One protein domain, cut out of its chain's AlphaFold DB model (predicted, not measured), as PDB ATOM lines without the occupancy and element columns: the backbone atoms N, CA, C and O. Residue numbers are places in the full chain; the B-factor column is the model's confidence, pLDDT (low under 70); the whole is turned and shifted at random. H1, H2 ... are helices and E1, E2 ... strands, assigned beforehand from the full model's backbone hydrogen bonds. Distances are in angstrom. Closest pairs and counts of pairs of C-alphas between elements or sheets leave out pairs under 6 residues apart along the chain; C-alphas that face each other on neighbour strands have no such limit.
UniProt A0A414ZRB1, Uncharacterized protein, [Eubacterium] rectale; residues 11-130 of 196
ATOM      1  N   MET A  11     -36.585   7.360  -6.985       79.88
ATOM      2  CA  MET A  11     -36.632   6.388  -8.078       79.88
ATOM      3  C   MET A  11     -38.095   6.089  -8.395       79.88
ATOM      4  O   MET A  11     -38.888   5.921  -7.461       79.88
ATOM      5  N   ILE A  12     -38.442   6.062  -9.680       78.44
ATOM      6  CA  ILE A  12     -39.783   5.746 -10.178       78.44
ATOM      7  C   ILE A  12     -39.698   4.718 -11.312       78.44
ATOM      8  O   ILE A  12     -38.846   4.838 -12.187       78.44
ATOM      9  N   ASP A  13     -40.592   3.739 -11.296       80.00
ATOM     10  CA  ASP A  13     -40.767   2.770 -12.382       80.00
ATOM     11  C   ASP A  13     -41.997   3.190 -13.208       80.00
ATOM     12  O   ASP A  13     -42.973   3.690 -12.634       80.00
ATOM     13  N   LEU A  14     -41.920   3.074 -14.537       82.19
ATOM     14  CA  LEU A  14     -42.906   3.604 -15.491       82.19
ATOM     15  C   LEU A  14     -43.467   2.505 -16.405       82.19
ATOM     16  O   LEU A  14     -42.695   1.762 -17.003       82.19
ATOM     17  N   GLU A  15     -44.789   2.426 -16.564       84.44
ATOM     18  CA  GLU A  15     -45.468   1.387 -17.360       84.44
ATOM     19  C   GLU A  15     -45.247   1.596 -18.866       84.44
ATOM     20  O   GLU A  15     -44.956   0.650 -19.594       84.44
ATOM     21  N   ASP A  16     -45.323   2.839 -19.339       89.44
ATOM     22  CA  ASP A  16     -44.857   3.243 -20.665       89.44
ATOM     23  C   ASP A  16     -43.819   4.339 -20.472       89.44
ATOM     24  O   ASP A  16     -44.155   5.512 -20.311       89.44
ATOM     25  N   LYS A  17     -42.535   3.970 -20.467       87.75
ATOM     26  CA  LYS A  17     -41.460   4.897 -20.112       87.75
ATOM     27  C   LYS A  17     -41.510   6.196 -20.903       87.75
ATOM     28  O   LYS A  17     -41.237   7.240 -20.321       87.75
ATOM     29  N   VAL A  18     -41.802   6.140 -22.204       92.06
ATOM     30  CA  VAL A  18     -41.739   7.318 -23.079       92.06
ATOM     31  C   VAL A  18     -42.932   8.234 -22.829       92.06
ATOM     32  O   VAL A  18     -42.738   9.438 -22.644       92.06
ATOM     33  N   ASP A  19     -44.143   7.685 -22.774       93.62
ATOM     34  CA  ASP A  19     -45.348   8.484 -22.535       93.62
ATOM     35  C   ASP A  19     -45.409   8.977 -21.081       93.62
ATOM     36  O   ASP A  19     -45.593  10.174 -20.838       93.62
ATOM     37  N   ASP A  20     -45.144   8.100 -20.112       96.50
ATOM     38  CA  ASP A  20     -45.216   8.426 -18.689       96.50
ATOM     39  C   ASP A  20     -44.182   9.483 -18.295       96.50
ATOM     40  O   ASP A  20     -44.515  10.429 -17.573       96.50
ATOM     41  N   ILE A  21     -42.925   9.380 -18.765       97.25
ATOM     42  CA  ILE A  21     -41.925  10.399 -18.425       97.25
ATOM     43  C   ILE A  21     -42.275  11.745 -19.044       97.25
ATOM     44  O   ILE A  21     -42.078  12.779 -18.404       97.25
ATOM     45  N   THR A  22     -42.820  11.742 -20.260       97.94
ATOM     46  CA  THR A  22     -43.233  12.960 -20.957       97.94
ATOM     47  C   THR A  22     -44.348  13.658 -20.181       97.94
ATOM     48  O   THR A  22     -44.239  14.852 -19.888       97.94
ATOM     49  N   ASP A  23     -45.361  12.907 -19.747       97.81
ATOM     50  CA  ASP A  23     -46.466  13.416 -18.933       97.81
ATOM     51  C   ASP A  23     -45.994  13.927 -17.566       97.81
ATOM     52  O   ASP A  23     -46.371  15.025 -17.141       97.81
ATOM     53  N   ILE A  24     -45.139  13.169 -16.871       98.00
ATOM     54  CA  ILE A  24     -44.571  13.565 -15.575       98.00
ATOM     55  C   ILE A  24     -43.753  14.850 -15.719       98.00
ATOM     56  O   ILE A  24     -43.923  15.775 -14.915       98.00
ATOM     57  N   PHE A  25     -42.893  14.918 -16.736       97.94
ATOM     58  CA  PHE A  25     -42.033  16.061 -17.015       97.94
ATOM     59  C   PHE A  25     -42.863  17.311 -17.310       97.94
ATOM     60  O   PHE A  25     -42.724  18.307 -16.598       97.94
ATOM     61  N   ILE A  26     -43.793  17.247 -18.269       97.50
ATOM     62  CA  ILE A  26     -44.671  18.371 -18.634       97.50
ATOM     63  C   ILE A  26     -45.530  18.797 -17.444       97.50
ATOM     64  O   ILE A  26     -45.640  19.989 -17.147       97.50
ATOM     65  N   ASN A  27     -46.113  17.848 -16.707       97.25
ATOM     66  CA  ASN A  27     -46.890  18.169 -15.517       97.25
ATOM     67  C   ASN A  27     -46.029  18.875 -14.458       97.25
ATOM     68  O   ASN A  27     -46.514  19.805 -13.811       97.25
ATOM     69  N   ARG A  28     -44.755  18.494 -14.290       96.88
ATOM     70  CA  ARG A  28     -43.848  19.166 -13.350       96.88
ATOM     71  C   ARG A  28     -43.631  20.634 -13.715       96.88
ATOM     72  O   ARG A  28     -43.612  21.444 -12.789       96.88
ATOM     73  N   LEU A  29     -43.559  20.980 -15.005       96.31
ATOM     74  CA  LEU A  29     -43.390  22.367 -15.474       96.31
ATOM     75  C   LEU A  29     -44.485  23.301 -14.932       96.31
ATOM     76  O   LEU A  29     -44.197  24.401 -14.478       96.31
ATOM     77  N   TYR A  30     -45.740  22.844 -14.880       94.25
ATOM     78  CA  TYR A  30     -46.867  23.644 -14.371       94.25
ATOM     79  C   TYR A  30     -46.928  23.769 -12.840       94.25
ATOM     80  O   TYR A  30     -47.769  24.499 -12.309       94.25
ATOM     81  N   HIS A  31     -46.075  23.043 -12.116       95.75
ATOM     82  CA  HIS A  31     -46.129  22.920 -10.658       95.75
ATOM     83  C   HIS A  31     -44.839  23.372  -9.961       95.75
ATOM     84  O   HIS A  31     -44.667  23.109  -8.768       95.75
ATOM     85  N   THR A  32     -43.944  24.062 -10.670       96.12
ATOM     86  CA  THR A  32     -42.697  24.596 -10.114       96.12
ATOM     87  C   THR A  32     -42.320  25.929 -10.757       96.12
ATOM     88  O   THR A  32     -42.709  26.221 -11.879       96.12
ATOM     89  N   ASP A  33     -41.547  26.731 -10.033       96.56
ATOM     90  CA  ASP A  33     -40.900  27.974 -10.471       96.56
ATOM     91  C   ASP A  33     -39.394  27.764 -10.732       96.56
ATOM     92  O   ASP A  33     -38.580  28.661 -10.537       96.56
ATOM     93  N   LYS A  34     -39.009  26.537 -11.096       97.94
ATOM     94  CA  LYS A  34     -37.617  26.099 -11.255       97.94
ATOM     95  C   LYS A  34     -37.401  25.556 -12.659       97.94
ATOM     96  O   LYS A  34     -38.346  25.037 -13.249       97.94
ATOM     97  N   THR A  35     -36.156  25.550 -13.124       98.38
ATOM     98  CA  THR A  35     -35.812  24.885 -14.384       98.38
ATOM     99  C   THR A  35     -35.856  23.371 -14.201       98.38
ATOM    100  O   THR A  35     -35.182  22.817 -13.322       98.38
ATOM    101  N   VAL A  36     -36.617  22.688 -15.054       98.75
ATOM    102  CA  VAL A  36     -36.748  21.227 -15.045       98.75
ATOM    103  C   VAL A  36     -36.052  20.668 -16.275       98.75
ATOM    104  O   VAL A  36     -36.232  21.179 -17.378       98.75
ATOM    105  N   GLY A  37     -35.264  19.615 -16.091       98.62
ATOM    106  CA  GLY A  37     -34.596  18.900 -17.166       98.62
ATOM    107  C   GLY A  37     -34.847  17.403 -17.111       98.62
ATOM    108  O   GLY A  37     -35.061  16.822 -16.045       98.62
ATOM    109  N   VAL A  38     -34.797  16.781 -18.278       98.56
ATOM    110  CA  VAL A  38     -34.811  15.334 -18.457       98.56
ATOM    111  C   VAL A  38     -33.585  14.926 -19.271       98.56
ATOM    112  O   VAL A  38     -33.268  15.546 -20.288       98.56
ATOM    113  N   VAL A  39     -32.861  13.928 -18.769       98.06
ATOM    114  CA  VAL A  39     -31.659  13.366 -19.386       98.06
ATOM    115  C   VAL A  39     -31.992  11.989 -19.929       98.06
ATOM    116  O   VAL A  39     -32.292  11.067 -19.170       98.06
ATOM    117  N   VAL A  40     -31.945  11.879 -21.250       96.19
ATOM    118  CA  VAL A  40     -32.430  10.731 -22.016       96.19
ATOM    119  C   VAL A  40     -31.563  10.509 -23.248       96.19
ATOM    120  O   VAL A  40     -30.720  11.339 -23.598       96.19
ATOM    121  N   ASN A  41     -31.794   9.393 -23.933       93.25
ATOM    122  CA  ASN A  41     -31.252   9.200 -25.266       93.25
ATOM    123  C   ASN A  41     -31.890  10.151 -26.295       93.25
ATOM    124  O   ASN A  41     -32.901  10.812 -26.042       93.25
ATOM    125  N   LYS A  42     -31.300  10.189 -27.491       92.94
ATOM    126  CA  LYS A  42     -31.755  11.058 -28.579       92.94
ATOM    127  C   LYS A  42     -33.209  10.823 -28.998       92.94
ATOM    128  O   LYS A  42     -33.919  11.786 -29.261       92.94
ATOM    129  N   GLU A  43     -33.637   9.566 -29.093       93.25
ATOM    130  CA  GLU A  43     -34.980   9.211 -29.568       93.25
ATOM    131  C   GLU A  43     -36.060   9.761 -28.628       93.25
ATOM    132  O   GLU A  43     -37.009  10.405 -29.073       93.25
ATOM    133  N   ILE A  44     -35.867   9.592 -27.320       95.69
ATOM    134  CA  ILE A  44     -36.782  10.125 -26.310       95.69
ATOM    135  C   ILE A  44     -36.669  11.657 -26.241       95.69
ATOM    136  O   ILE A  44     -37.686  12.335 -26.117       95.69
ATOM    137  N   ALA A  45     -35.469  12.233 -26.387       97.19
ATOM    138  CA  ALA A  45     -35.303  13.688 -26.452       97.19
ATOM    139  C   ALA A  45     -36.080  14.313 -27.625       97.19
ATOM    140  O   ALA A  45     -36.727  15.349 -27.460       97.19
ATOM    141  N   GLU A  46     -36.040  13.680 -28.802       97.06
ATOM    142  CA  GLU A  46     -36.810  14.083 -29.984       97.06
ATOM    143  C   GLU A  46     -38.320  13.996 -29.734       97.06
ATOM    144  O   GLU A  46     -39.047  14.920 -30.106       97.06
ATOM    145  N   TYR A  47     -38.783  12.935 -29.066       98.00
ATOM    146  CA  TYR A  47     -40.192  12.768 -28.702       98.00
ATOM    147  C   TYR A  47     -40.680  13.860 -27.746       98.00
ATOM    148  O   TYR A  47     -41.663  14.546 -28.028       98.00
ATOM    149  N   ILE A  48     -39.952  14.085 -26.648       98.50
ATOM    150  CA  ILE A  48     -40.309  15.104 -25.655       98.50
ATOM    151  C   ILE A  48     -40.303  16.494 -26.298       98.50
ATOM    152  O   ILE A  48     -41.214  17.284 -26.054       98.50
ATOM    153  N   LEU A  49     -39.326  16.803 -27.159       98.50
ATOM    154  CA  LEU A  49     -39.315  18.063 -27.902       98.50
ATOM    155  C   LEU A  49     -40.563  18.222 -28.783       98.50
ATOM    156  O   LEU A  49     -41.135  19.312 -28.801       98.50
ATOM    157  N   ASP A  50     -40.993  17.174 -29.496       98.31
ATOM    158  CA  ASP A  50     -42.204  17.214 -30.331       98.31
ATOM    159  C   ASP A  50     -43.465  17.517 -29.505       98.31
ATOM    160  O   ASP A  50     -44.315  18.288 -29.949       98.31
ATOM    161  N   GLU A  51     -43.573  16.982 -28.287       98.38
ATOM    162  CA  GLU A  51     -44.677  17.307 -27.376       98.38
ATOM    163  C   GLU A  51     -44.577  18.731 -26.814       98.38
ATOM    164  O   GLU A  51     -45.566  19.470 -26.815       98.38
ATOM    165  N   LEU A  52     -43.383  19.173 -26.410       98.12
ATOM    166  CA  LEU A  52     -43.178  20.517 -25.865       98.12
ATOM    167  C   LEU A  52     -43.553  21.617 -26.862       98.12
ATOM    168  O   LEU A  52     -44.242  22.564 -26.492       98.12
ATOM    169  N   VAL A  53     -43.163  21.494 -28.138       97.31
ATOM    170  CA  VAL A  53     -43.440  22.534 -29.154       97.31
ATOM    171  C   VAL A  53     -44.924  22.679 -29.507       97.31
ATOM    172  O   VAL A  53     -45.294  23.618 -30.215       97.31
ATOM    173  N   LYS A  54     -45.780  21.761 -29.044       97.12
ATOM    174  CA  LYS A  54     -47.242  21.835 -29.197       97.12
ATOM    175  C   LYS A  54     -47.906  22.656 -28.085       97.12
ATOM    176  O   LYS A  54     -49.093  22.958 -28.200       97.12
ATOM    177  N   ILE A  55     -47.170  23.011 -27.032       96.06
ATOM    178  CA  ILE A  55     -47.655  23.818 -25.910       96.06
ATOM    179  C   ILE A  55     -47.523  25.305 -26.269       96.06
ATOM    180  O   ILE A  55     -46.416  25.793 -26.505       96.06
ATOM    181  N   ASP A  56     -48.646  26.032 -26.286       92.44
ATOM    182  CA  ASP A  56     -48.716  27.448 -26.693       92.44
ATOM    183  C   ASP A  56     -47.846  28.371 -25.814       92.44
ATOM    184  O   ASP A  56     -47.381  29.419 -26.269       92.44
ATOM    185  N   GLU A  57     -47.630  27.995 -24.553       92.25
ATOM    186  CA  GLU A  57     -46.856  28.740 -23.557       92.25
ATOM    187  C   GLU A  57     -45.340  28.502 -23.626       92.25
ATOM    188  O   GLU A  57     -44.611  29.021 -22.784       92.25
ATOM    189  N   THR A  58     -44.844  27.754 -24.616       96.56
ATOM    190  CA  THR A  58     -43.409  27.470 -24.750       96.56
ATOM    191  C   THR A  58     -42.732  28.283 -25.851       96.56
ATOM    192  O   THR A  58     -43.348  28.763 -26.807       96.56
ATOM    193  N   SER A  59     -41.414  28.443 -25.735       97.38
ATOM    194  CA  SER A  59     -40.581  29.018 -26.792       97.38
ATOM    195  C   SER A  59     -39.243  28.298 -26.891       97.38
ATOM    196  O   SER A  59     -38.777  27.718 -25.922       97.38
ATOM    197  N   ILE A  60     -38.606  28.320 -28.062       98.12
ATOM    198  CA  ILE A  60     -37.330  27.625 -28.278       98.12
ATOM    199  C   ILE A  60     -36.173  28.615 -28.154       98.12
ATOM    200  O   ILE A  60     -36.126  29.611 -28.883       98.12
ATOM    201  N   LYS A  61     -35.206  28.300 -27.290       97.75
ATOM    202  CA  LYS A  61     -33.907  28.983 -27.233       97.75
ATOM    203  C   LYS A  61     -32.867  28.288 -28.095       97.75
ATOM    204  O   LYS A  61     -32.191  28.957 -28.874       97.75
ATOM    205  N   GLU A  62     -32.748  26.972 -27.962       96.94
ATOM    206  CA  GLU A  62     -31.716  26.181 -28.631       96.94
ATOM    207  C   GLU A  62     -32.167  24.730 -28.815       96.94
ATOM    208  O   GLU A  62     -32.788  24.148 -27.927       96.94
ATOM    209  N   VAL A  63     -31.859  24.166 -29.984       97.19
ATOM    210  CA  VAL A  63     -32.019  22.742 -30.290       97.19
ATOM    211  C   VAL A  63     -30.785  22.301 -31.063       97.19
ATOM    212  O   VAL A  63     -30.608  22.688 -32.222       97.19
ATOM    213  N   ASP A  64     -29.955  21.490 -30.422       95.19
ATOM    214  CA  ASP A  64     -28.864  20.756 -31.038       95.19
ATOM    215  C   ASP A  64     -29.101  19.255 -30.856       95.19
ATOM    216  O   ASP A  64     -29.067  18.712 -29.756       95.19
ATOM    217  N   LEU A  65     -29.397  18.595 -31.970       92.12
ATOM    218  CA  LEU A  65     -29.594  17.147 -32.070       92.12
ATOM    219  C   LEU A  65     -28.645  16.552 -33.117       92.12
ATOM    220  O   LEU A  65     -28.899  15.475 -33.672       92.12
ATOM    221  N   VAL A  66     -27.593  17.286 -33.489       86.94
ATOM    222  CA  VAL A  66     -26.709  16.854 -34.561       86.94
ATOM    223  C   VAL A  66     -25.683  15.859 -34.031       86.94
ATOM    224  O   VAL A  66     -24.953  16.114 -33.084       86.94
ATOM    225  N   ASP A  67     -25.592  14.725 -34.717       73.69
ATOM    226  CA  ASP A  67     -24.714  13.611 -34.365       73.69
ATOM    227  C   ASP A  67     -23.279  13.860 -34.877       73.69
ATOM    228  O   ASP A  67     -22.812  13.265 -35.853       73.69
ATOM    229  N   TYR A  68     -22.612  14.869 -34.307       70.12
ATOM    230  CA  TYR A  68     -21.227  15.218 -34.657       70.12
ATOM    231  C   TYR A  68     -20.197  14.362 -33.921       70.12
ATOM    232  O   TYR A  68     -19.098  14.116 -34.430       70.12
ATOM    233  N   MET A  69     -20.552  13.929 -32.721       66.56
ATOM    234  CA  MET A  69     -19.782  13.067 -31.845       66.56
ATOM    235  C   MET A  69     -20.752  11.984 -31.388       66.56
ATOM    236  O   MET A  69     -21.910  12.308 -31.162       66.56
ATOM    237  N   ASN A  70     -20.302  10.731 -31.283       74.56
ATOM    238  CA  ASN A  70     -21.127   9.614 -30.807       74.56
ATOM    239  C   ASN A  70     -21.546   9.872 -29.345       74.56
ATOM    240  O   ASN A  70     -20.878   9.405 -28.420       74.56
ATOM    241  N   ILE A  71     -22.566  10.700 -29.157       77.88
ATOM    242  CA  ILE A  71     -23.107  11.135 -27.879       77.88
ATOM    243  C   ILE A  71     -24.500  10.558 -27.792       77.88
ATOM    244  O   ILE A  71     -25.365  10.856 -28.619       77.88
ATOM    245  N   ASP A  72     -24.689   9.765 -26.751       83.81
ATOM    246  CA  ASP A  72     -25.929   9.050 -26.512       83.81
ATOM    247  C   ASP A  72     -26.792   9.762 -25.456       83.81
ATOM    248  O   ASP A  72     -27.947   9.395 -25.277       83.81
ATOM    249  N   GLU A  73     -26.275  10.810 -24.799       92.12
ATOM    250  CA  GLU A  73     -26.943  11.531 -23.708       92.12
ATOM    251  C   GLU A  73     -27.351  12.953 -24.115       92.12
ATOM    252  O   GLU A  73     -26.514  13.779 -24.489       92.12
ATOM    253  N   TYR A  74     -28.638  13.266 -23.978       96.19
ATOM    254  CA  TYR A  74     -29.206  14.574 -24.292       96.19
ATOM    255  C   TYR A  74     -29.940  15.141 -23.085       96.19
ATOM    256  O   TYR A  74     -30.648  14.425 -22.378       96.19
ATOM    257  N   LEU A  75     -29.792  16.446 -22.882       98.06
ATOM    258  CA  LEU A  75     -30.609  17.224 -21.966       98.06
ATOM    259  C   LEU A  75     -31.743  17.873 -22.756       98.06
ATOM    260  O   LEU A  75     -31.485  18.637 -23.686       98.06
ATOM    261  N   VAL A  76     -32.980  17.647 -22.323       98.69
ATOM    262  CA  VAL A  76     -34.123  18.507 -22.644       98.69
ATOM    263  C   VAL A  76     -34.465  19.282 -21.380       98.69
ATOM    264  O   VAL A  76     -34.796  18.670 -20.368       98.69
ATOM    265  N   SER A  77     -34.381  20.609 -21.401       98.62
ATOM    266  CA  SER A  77     -34.756  21.451 -20.264       98.62
ATOM    267  C   SER A  77     -35.713  22.568 -20.646       98.62
ATOM    268  O   SER A  77     -35.705  23.068 -21.773       98.62
ATOM    269  N   VAL A  78     -36.552  22.943 -19.684       98.62
ATOM    270  CA  VAL A  78     -37.497  24.053 -19.788       98.62
ATOM    271  C   VAL A  78     -37.376  24.902 -18.527       98.62
ATOM    272  O   VAL A  78     -37.443  24.372 -17.413       98.62
ATOM    273  N   ASP A  79     -37.141  26.202 -18.703       98.06
ATOM    274  CA  ASP A  79     -37.109  27.161 -17.594       98.06
ATOM    275  C   ASP A  79     -38.520  27.615 -17.166       98.06
ATOM    276  O   ASP A  79     -39.532  27.205 -17.741       98.06
ATOM    277  N   ASP A  80     -38.597  28.435 -16.118       96.44
ATOM    278  CA  ASP A  80     -39.856  28.913 -15.532       96.44
ATOM    279  C   ASP A  80     -40.656  29.850 -16.458       96.44
ATOM    280  O   ASP A  80     -41.869  29.996 -16.293       96.44
ATOM    281  N   ASP A  81     -39.998  30.429 -17.465       96.50
ATOM    282  CA  ASP A  81     -40.605  31.227 -18.531       96.50
ATOM    283  C   ASP A  81     -41.064  30.362 -19.731       96.50
ATOM    284  O   ASP A  81     -41.558  30.896 -20.730       96.50
ATOM    285  N   GLY A  82     -40.924  29.032 -19.656       97.00
ATOM    286  CA  GLY A  82     -41.323  28.100 -20.716       97.00
ATOM    287  C   GLY A  82     -40.320  28.013 -21.872       97.00
ATOM    288  O   GLY A  82     -40.682  27.624 -22.988       97.00
ATOM    289  N   VAL A  83     -39.063  28.406 -21.658       98.31
ATOM    290  CA  VAL A  83     -38.029  28.416 -22.695       98.31
ATOM    291  C   VAL A  83     -37.318  27.063 -22.769       98.31
ATOM    292  O   VAL A  83     -36.622  26.643 -21.849       98.31
ATOM    293  N   ILE A  84     -37.456  26.404 -23.916       98.69
ATOM    294  CA  ILE A  84     -36.928  25.076 -24.224       98.69
ATOM    295  C   ILE A  84     -35.464  25.162 -24.681       98.69
ATOM    296  O   ILE A  84     -35.118  25.945 -25.577       98.69
ATOM    297  N   THR A  85     -34.623  24.301 -24.109       98.56
ATOM    298  CA  THR A  85     -33.255  24.002 -24.553       98.56
ATOM    299  C   THR A  85     -33.099  22.492 -24.731       98.56
ATOM    300  O   THR A  85     -33.360  21.739 -23.798       98.56
ATOM    301  N   VAL A  86     -32.662  22.047 -25.911       98.19
ATOM    302  CA  VAL A  86     -32.330  20.637 -26.180       98.19
ATOM    303  C   VAL A  86     -30.906  20.552 -26.698       98.19
ATOM    304  O   VAL A  86     -30.625  21.123 -27.748       98.19
ATOM    305  N   VAL A  87     -30.009  19.885 -25.975       96.69
ATOM    306  CA  VAL A  87     -28.578  19.826 -26.322       96.69
ATOM    307  C   VAL A  87     -27.946  18.488 -25.922       96.69
ATOM    308  O   VAL A  87     -28.381  17.885 -24.935       96.69
ATOM    309  N   PRO A  88     -26.907  18.017 -26.635       95.12
ATOM    310  CA  PRO A  88     -26.112  16.881 -26.188       95.12
ATOM    311  C   PRO A  88     -25.306  17.232 -24.927       95.12
ATOM    312  O   PRO A  88     -24.852  18.367 -24.751       95.12
ATOM    313  N   ILE A  89     -25.070  16.247 -24.059       93.69
ATOM    314  CA  ILE A  89     -24.241  16.417 -22.856       93.69
ATOM    315  C   ILE A  89     -22.771  16.148 -23.209       93.69
ATOM    316  O   ILE A  89     -22.209  15.094 -22.925       93.69
ATOM    317  N   GLU A  90     -22.140  17.129 -23.854       88.81
ATOM    318  CA  GLU A  90     -20.700  17.107 -24.168       88.81
ATOM    319  C   GLU A  90     -19.819  17.474 -22.967       88.81
ATOM    320  O   GLU A  90     -18.714  16.955 -22.802       88.81
ATOM    321  N   ASP A  91     -20.313  18.397 -22.146       88.31
ATOM    322  CA  ASP A  91     -19.671  18.933 -20.951       88.31
ATOM    323  C   ASP A  91     -20.763  19.200 -19.909       88.31
ATOM    324  O   ASP A  91     -21.860  19.645 -20.250       88.31
ATOM    325  N   PHE A  92     -20.478  18.944 -18.634       90.19
ATOM    326  CA  PHE A  92     -21.456  19.088 -17.557       90.19
ATOM    327  C   PHE A  92     -21.946  20.521 -17.338       90.19
ATOM    328  O   PHE A  92     -23.016  20.694 -16.763       90.19
ATOM    329  N   CYS A  93     -21.255  21.545 -17.850       91.31
ATOM    330  CA  CYS A  93     -21.733  22.930 -17.754       91.31
ATOM    331  C   CYS A  93     -23.123  23.165 -18.384       91.31
ATOM    332  O   CYS A  93     -23.818  24.112 -18.013       91.31
ATOM    333  N   VAL A  94     -23.574  22.299 -19.304       93.62
ATOM    334  CA  VAL A  94     -24.940  22.374 -19.864       93.62
ATOM    335  C   VAL A  94     -26.020  22.075 -18.816       93.62
ATOM    336  O   VAL A  94     -27.163  22.505 -18.960       93.62
ATOM    337  N   LEU A  95     -25.657  21.379 -17.735       97.19
ATOM    338  CA  LEU A  95     -26.541  20.980 -16.639       97.19
ATOM    339  C   LEU A  95     -26.707  22.098 -15.590       97.19
ATOM    340  O   LEU A  95     -27.656  22.071 -14.808       97.19
ATOM    341  N   ASP A  96     -25.829  23.107 -15.580       96.88
ATOM    342  CA  ASP A  96     -25.711  24.095 -14.494       96.88
ATOM    343  C   ASP A  96     -27.003  24.863 -14.209       96.88
ATOM    344  O   ASP A  96     -27.334  25.121 -13.049       96.88
ATOM    345  N   ASN A  97     -27.739  25.210 -15.268       95.94
ATOM    346  CA  ASN A  97     -28.940  26.046 -15.191       95.94
ATOM    347  C   ASN A  97     -30.221  25.260 -14.877       95.94
ATOM    348  O   ASN A  97     -31.288  25.863 -14.784       95.94
ATOM    349  N   THR A  98     -30.127  23.940 -14.737       98.31
ATOM    350  CA  THR A  98     -31.261  23.065 -14.429       98.31
ATOM    351  C   THR A  98     -31.263  22.739 -12.939       98.31
ATOM    352  O   THR A  98     -30.210  22.462 -12.364       98.31
ATOM    353  N   ASP A  99     -32.427  22.779 -12.292       98.31
ATOM    354  CA  ASP A  99     -32.556  22.575 -10.844       98.31
ATOM    355  C   ASP A  99     -33.081  21.182 -10.482       98.31
ATOM    356  O   ASP A  99     -32.717  20.631  -9.440       98.31
ATOM    357  N   ILE A 100     -33.964  20.643 -11.324       98.56
ATOM    358  CA  ILE A 100     -34.636  19.356 -11.137       98.56
ATOM    359  C   ILE A 100     -34.333  18.478 -12.344       98.56
ATOM    360  O   ILE A 100     -34.557  18.905 -13.473       98.56
ATOM    361  N   PHE A 101     -33.871  17.256 -12.103       98.44
ATOM    362  CA  PHE A 101     -33.499  16.298 -13.134       98.44
ATOM    363  C   PHE A 101     -34.316  15.021 -13.035       98.44
ATOM    364  O   PHE A 101     -34.348  14.384 -11.984       98.44
ATOM    365  N   TYR A 102     -34.883  14.620 -14.165       98.19
ATOM    366  CA  TYR A 102     -35.312  13.253 -14.422       98.19
ATOM    367  C   TYR A 102     -34.241  12.560 -15.269       98.19
ATOM    368  O   TYR A 102     -33.843  13.108 -16.290       98.19
ATOM    369  N   ILE A 103     -33.739  11.395 -14.864       94.75
ATOM    370  CA  ILE A 103     -32.628  10.722 -15.560       94.75
ATOM    371  C   ILE A 103     -33.005   9.269 -15.870       94.75
ATOM    372  O   ILE A 103     -33.366   8.530 -14.952       94.75
ATOM    373  N   ASP A 104     -32.911   8.884 -17.148       90.81
ATOM    374  CA  ASP A 104     -33.195   7.524 -17.634       90.81
ATOM    375  C   ASP A 104     -32.132   6.531 -17.141       90.81
ATOM    376  O   ASP A 104     -30.933   6.744 -17.340       90.81
ATOM    377  N   MET A 105     -32.579   5.445 -16.512       84.25
ATOM    378  CA  MET A 105     -31.737   4.369 -15.986       84.25
ATOM    379  C   MET A 105     -31.597   3.166 -16.921       84.25
ATOM    380  O   MET A 105     -30.654   2.396 -16.735       84.25
ATOM    381  N   ASP A 106     -32.478   2.994 -17.913       72.00
ATOM    382  CA  ASP A 106     -32.357   1.885 -18.880       72.00
ATOM    383  C   ASP A 106     -31.596   2.298 -20.144       72.00
ATOM    384  O   ASP A 106     -31.272   1.461 -20.987       72.00
ATOM    385  N   GLY A 107     -31.361   3.600 -20.307       68.25
ATOM    386  CA  GLY A 107     -30.539   4.155 -21.372       68.25
ATOM    387  C   GLY A 107     -29.039   4.069 -21.085       68.25
ATOM    388  O   GLY A 107     -28.593   3.728 -19.990       68.25
ATOM    389  N   ASP A 108     -28.234   4.465 -22.070       77.38
ATOM    390  CA  ASP A 108     -26.773   4.544 -21.955       77.38
ATOM    391  C   ASP A 108     -26.312   5.841 -21.251       77.38
ATOM    392  O   ASP A 108     -25.375   6.511 -21.692       77.38
ATOM    393  N   ILE A 109     -26.976   6.228 -20.154       81.12
ATOM    394  CA  ILE A 109     -26.624   7.437 -19.402       81.12
ATOM    395  C   ILE A 109     -25.465   7.147 -18.447       81.12
ATOM    396  O   ILE A 109     -25.547   6.287 -17.565       81.12
ATOM    397  N   LYS A 110     -24.357   7.885 -18.582       81.94
ATOM    398  CA  LYS A 110     -23.201   7.718 -17.689       81.94
ATOM    399  C   LYS A 110     -23.518   8.133 -16.255       81.94
ATOM    400  O   LYS A 110     -24.061   9.206 -15.996       81.94
ATOM    401  N   GLN A 111     -23.011   7.348 -15.303       79.12
ATOM    402  CA  GLN A 111     -23.109   7.661 -13.876       79.12
ATOM    403  C   GLN A 111     -22.462   9.005 -13.497       79.12
ATOM    404  O   GLN A 111     -22.907   9.644 -12.547       79.12
ATOM    405  N   ASP A 112     -21.478   9.483 -14.264       84.94
ATOM    406  CA  ASP A 112     -20.866  10.796 -14.035       84.94
ATOM    407  C   ASP A 112     -21.884  11.951 -14.154       84.94
ATOM    408  O   ASP A 112     -21.740  12.958 -13.461       84.94
ATOM    409  N   VAL A 113     -22.944  11.799 -14.964       88.88
ATOM    410  CA  VAL A 113     -24.045  12.777 -15.059       88.88
ATOM    411  C   VAL A 113     -24.843  12.816 -13.754       88.88
ATOM    412  O   VAL A 113     -25.101  13.889 -13.212       88.88
ATOM    413  N   ILE A 114     -25.186  11.646 -13.206       87.19
ATOM    414  CA  ILE A 114     -25.900  11.527 -11.925       87.19
ATOM    415  C   ILE A 114     -25.040  12.112 -10.802       87.19
ATOM    416  O   ILE A 114     -25.513  12.918  -9.999       87.19
ATOM    417  N   ASP A 115     -23.762  11.737 -10.762       84.81
ATOM    418  CA  ASP A 115     -22.808  12.218  -9.770       84.81
ATOM    419  C   ASP A 115     -22.661  13.738  -9.815       84.81
ATOM    420  O   ASP A 115     -22.611  14.365  -8.755       84.81
ATOM    421  N   TYR A 116     -22.616  14.329 -11.011       92.38
ATOM    422  CA  TYR A 116     -22.587  15.775 -11.189       92.38
ATOM    423  C   TYR A 116     -23.808  16.439 -10.553       92.38
ATOM    424  O   TYR A 116     -23.654  17.268  -9.654       92.38
ATOM    425  N   CYS A 117     -25.014  16.017 -10.943       92.88
ATOM    426  CA  CYS A 117     -26.260  16.587 -10.431       92.88
ATOM    427  C   CYS A 117     -26.357  16.473  -8.901       92.88
ATOM    428  O   CYS A 117     -26.724  17.427  -8.220       92.88
ATOM    429  N   VAL A 118     -25.964  15.329  -8.340       86.56
ATOM    430  CA  VAL A 118     -25.968  15.104  -6.889       86.56
ATOM    431  C   VAL A 118     -24.937  15.977  -6.166       86.56
ATOM    432  O   VAL A 118     -25.211  16.484  -5.081       86.56
ATOM    433  N   ASN A 119     -23.735  16.145  -6.728       88.25
ATOM    434  CA  ASN A 119     -22.681  16.961  -6.117       88.25
ATOM    435  C   ASN A 119     -23.013  18.462  -6.139       88.25
ATOM    436  O   ASN A 119     -22.568  19.181  -5.246       88.25
ATOM    437  N   GLU A 120     -23.789  18.911  -7.126       94.12
ATOM    438  CA  GLU A 120     -24.268  20.292  -7.265       94.12
ATOM    439  C   GLU A 120     -25.608  20.539  -6.537       94.12
ATOM    440  O   GLU A 120     -26.304  21.514  -6.823       94.12
ATOM    441  N   ASP A 121     -25.975  19.661  -5.591       92.00
ATOM    442  CA  ASP A 121     -27.184  19.750  -4.758       92.00
ATOM    443  C   ASP A 121     -28.492  19.908  -5.576       92.00
ATOM    444  O   ASP A 121     -29.444  20.571  -5.144       92.00
ATOM    445  N   LYS A 122     -28.554  19.303  -6.773       95.06
ATOM    446  CA  LYS A 122     -29.746  19.293  -7.634       95.06
ATOM    447  C   LYS A 122     -30.786  18.288  -7.128       95.06
ATOM    448  O   LYS A 122     -30.451  17.288  -6.492       95.06
ATOM    449  N   GLU A 123     -32.062  18.524  -7.430       96.69
ATOM    450  CA  GLU A 123     -33.117  17.531  -7.183       96.69
ATOM    451  C   GLU A 123     -33.040  16.456  -8.272       96.69
ATOM    452  O   GLU A 123     -33.195  16.775  -9.447       96.69
ATOM    453  N   VAL A 124     -32.778  15.199  -7.902       92.38
ATOM    454  CA  VAL A 124     -32.580  14.098  -8.858       92.38
ATOM    455  C   VAL A 124     -33.634  13.014  -8.659       92.38
ATOM    456  O   VAL A 124     -33.787  12.461  -7.566       92.38
ATOM    457  N   ILE A 125     -34.330  12.701  -9.747       94.44
ATOM    458  CA  ILE A 125     -35.277  11.606  -9.882       94.44
ATOM    459  C   ILE A 125     -34.755  10.683 -10.982       94.44
ATOM    460  O   ILE A 125     -34.521  11.111 -12.109       94.44
ATOM    461  N   LEU A 126     -34.553   9.417 -10.653       89.25
ATOM    462  CA  LEU A 126     -34.172   8.380 -11.604       89.25
ATOM    463  C   LEU A 126     -35.433   7.646 -12.060       89.25
ATOM    464  O   LEU A 126     -36.315   7.400 -11.233       89.25
ATOM    465  N   PHE A 127     -35.522   7.300 -13.342       86.25
ATOM    466  CA  PHE A 127     -36.661   6.555 -13.871       86.25
ATOM    467  C   PHE A 127     -36.238   5.406 -14.785       86.25
ATOM    468  O   PHE A 127     -35.203   5.488 -15.444       86.25
ATOM    469  N   GLY A 128     -37.053   4.355 -14.823       81.88
ATOM    470  CA  GLY A 128     -36.888   3.205 -15.710       81.88
ATOM    471  C   GLY A 128     -38.236   2.648 -16.163       81.88
ATOM    472  O   GLY A 128     -39.283   3.016 -15.629       81.88
ATOM    473  N   GLN A 129     -38.202   1.797 -17.177       79.19
ATOM    474  CA  GLN A 129     -39.341   1.050 -17.695       79.19
ATOM    475  C   GLN A 129     -39.688  -0.096 -16.732       79.19
ATOM    476  O   GLN A 129     -38.812  -0.858 -16.329       79.19
ATOM    477  N   GLU A 130     -40.967  -0.252 -16.392       69.62
ATOM    478  CA  GLU A 130     -41.473  -1.453 -15.734       69.62
ATOM    479  C   GLU A 130     -41.234  -2.651 -16.665       69.62
ATOM    480  O   GLU A 130     -41.685  -2.669 -17.816       69.62
TER     481      GLU A 130
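Overview. This is residues 11 to 130 of the 196 residues of an uncharacterized protein of [Eubacterium] rectale (UniProt A0A414ZRB1). A twisted sheet of seven strands forms the core and curls round H1, while H2 lies beyond H1 on the same face, over E4. H4 covers part of the opposite face, over E6 and E7, and the short H3 only grazes the sheet. The 120 printed residues include four named helices and seven named strands, in the order E1 H1 E2 H2 E3 E4 E5 H3 E6 H4 E7 along the chain. The sheet's order is E1 E7 E6 E2 E4 E5 E3, mixed, and the class is mixed, helices and strands. The whole is compact and rounded, with a radius of gyration of the C-alphas of 13.0 A and spans of 34 by 32 by 28 A.

Arrangement. Strand beside strand, the sheet runs through E1, residues 11 to 14, E7, residues 123 to 129, E6, residues 100 to 104, E2, residues 36 to 40, E4, residues 74 to 78, E5, residues 83 to 88, and E3, residues 59 to 63. E1 and E3 are its edge strands. E4 is antiparallel to E2, with N 38 and O 76 within hydrogen-bond range at 2.8 A, and to E5, with N 77 and O 85 at 2.8 A; E4 and E5 are a hairpin. The other neighbours are parallel, with N 14 and O 128 of E1 and E7 at 2.9 A, N 101 and O 123 of E6 and E7 at 2.8 A, N 37 and O 100 of E2 and E6 at 2.8 A, and N 84 and O 59 of E5 and E3 at 2.7 A. H1, residues 17 to 29, touches H2, residues 42 to 52, the same way at a steep tilt of 45 degrees; their closest C-alphas, of Thr 22 and Ile 48, are 5.9 A apart. H2 lies over E4 at a height over the sheet of 8.5 A and runs along the strands, at 7 degrees to E4 on the local plane. H4, residues 111 to 119, is on the opposite face, at a height of 10.0 A. It only just touches H3, residues 92 to 95, with 3 pairs of C-alphas within 8 A, the closest those of Phe 92 and Val 113 at 7.3 A. E6, H4 and E7 form a strand-helix-strand unit, two parallel neighbour strands with a helix between, with a right-handed crossover. E1, H1, E2, then E2, H2, E3, and E5, H3, E6 are split units, with other strands between their two, also right-handed. Every O i to N i+4 pair is within hydrogen-bond range in H1, H2 and H4; H3 is too short for such a pair.

Along the chain. E1 begins at C-alpha 11, (-36.632, 6.388, -8.078). From first to last C-alpha E7 measures 20.5 A, H1 18.2 A, E5 16.9 A and H2 15.1 A. E7 ends at C-alpha 129, (-39.341, 1.050, -17.695).

Size, cuts and confidence. The C-alphas of His 31 and Tyr 68, the two farthest apart, are 35.4 A apart. The printed part has no cut and no long link. Its mean pLDDT is 92.0; residues 69, 107 and 130 are under 70.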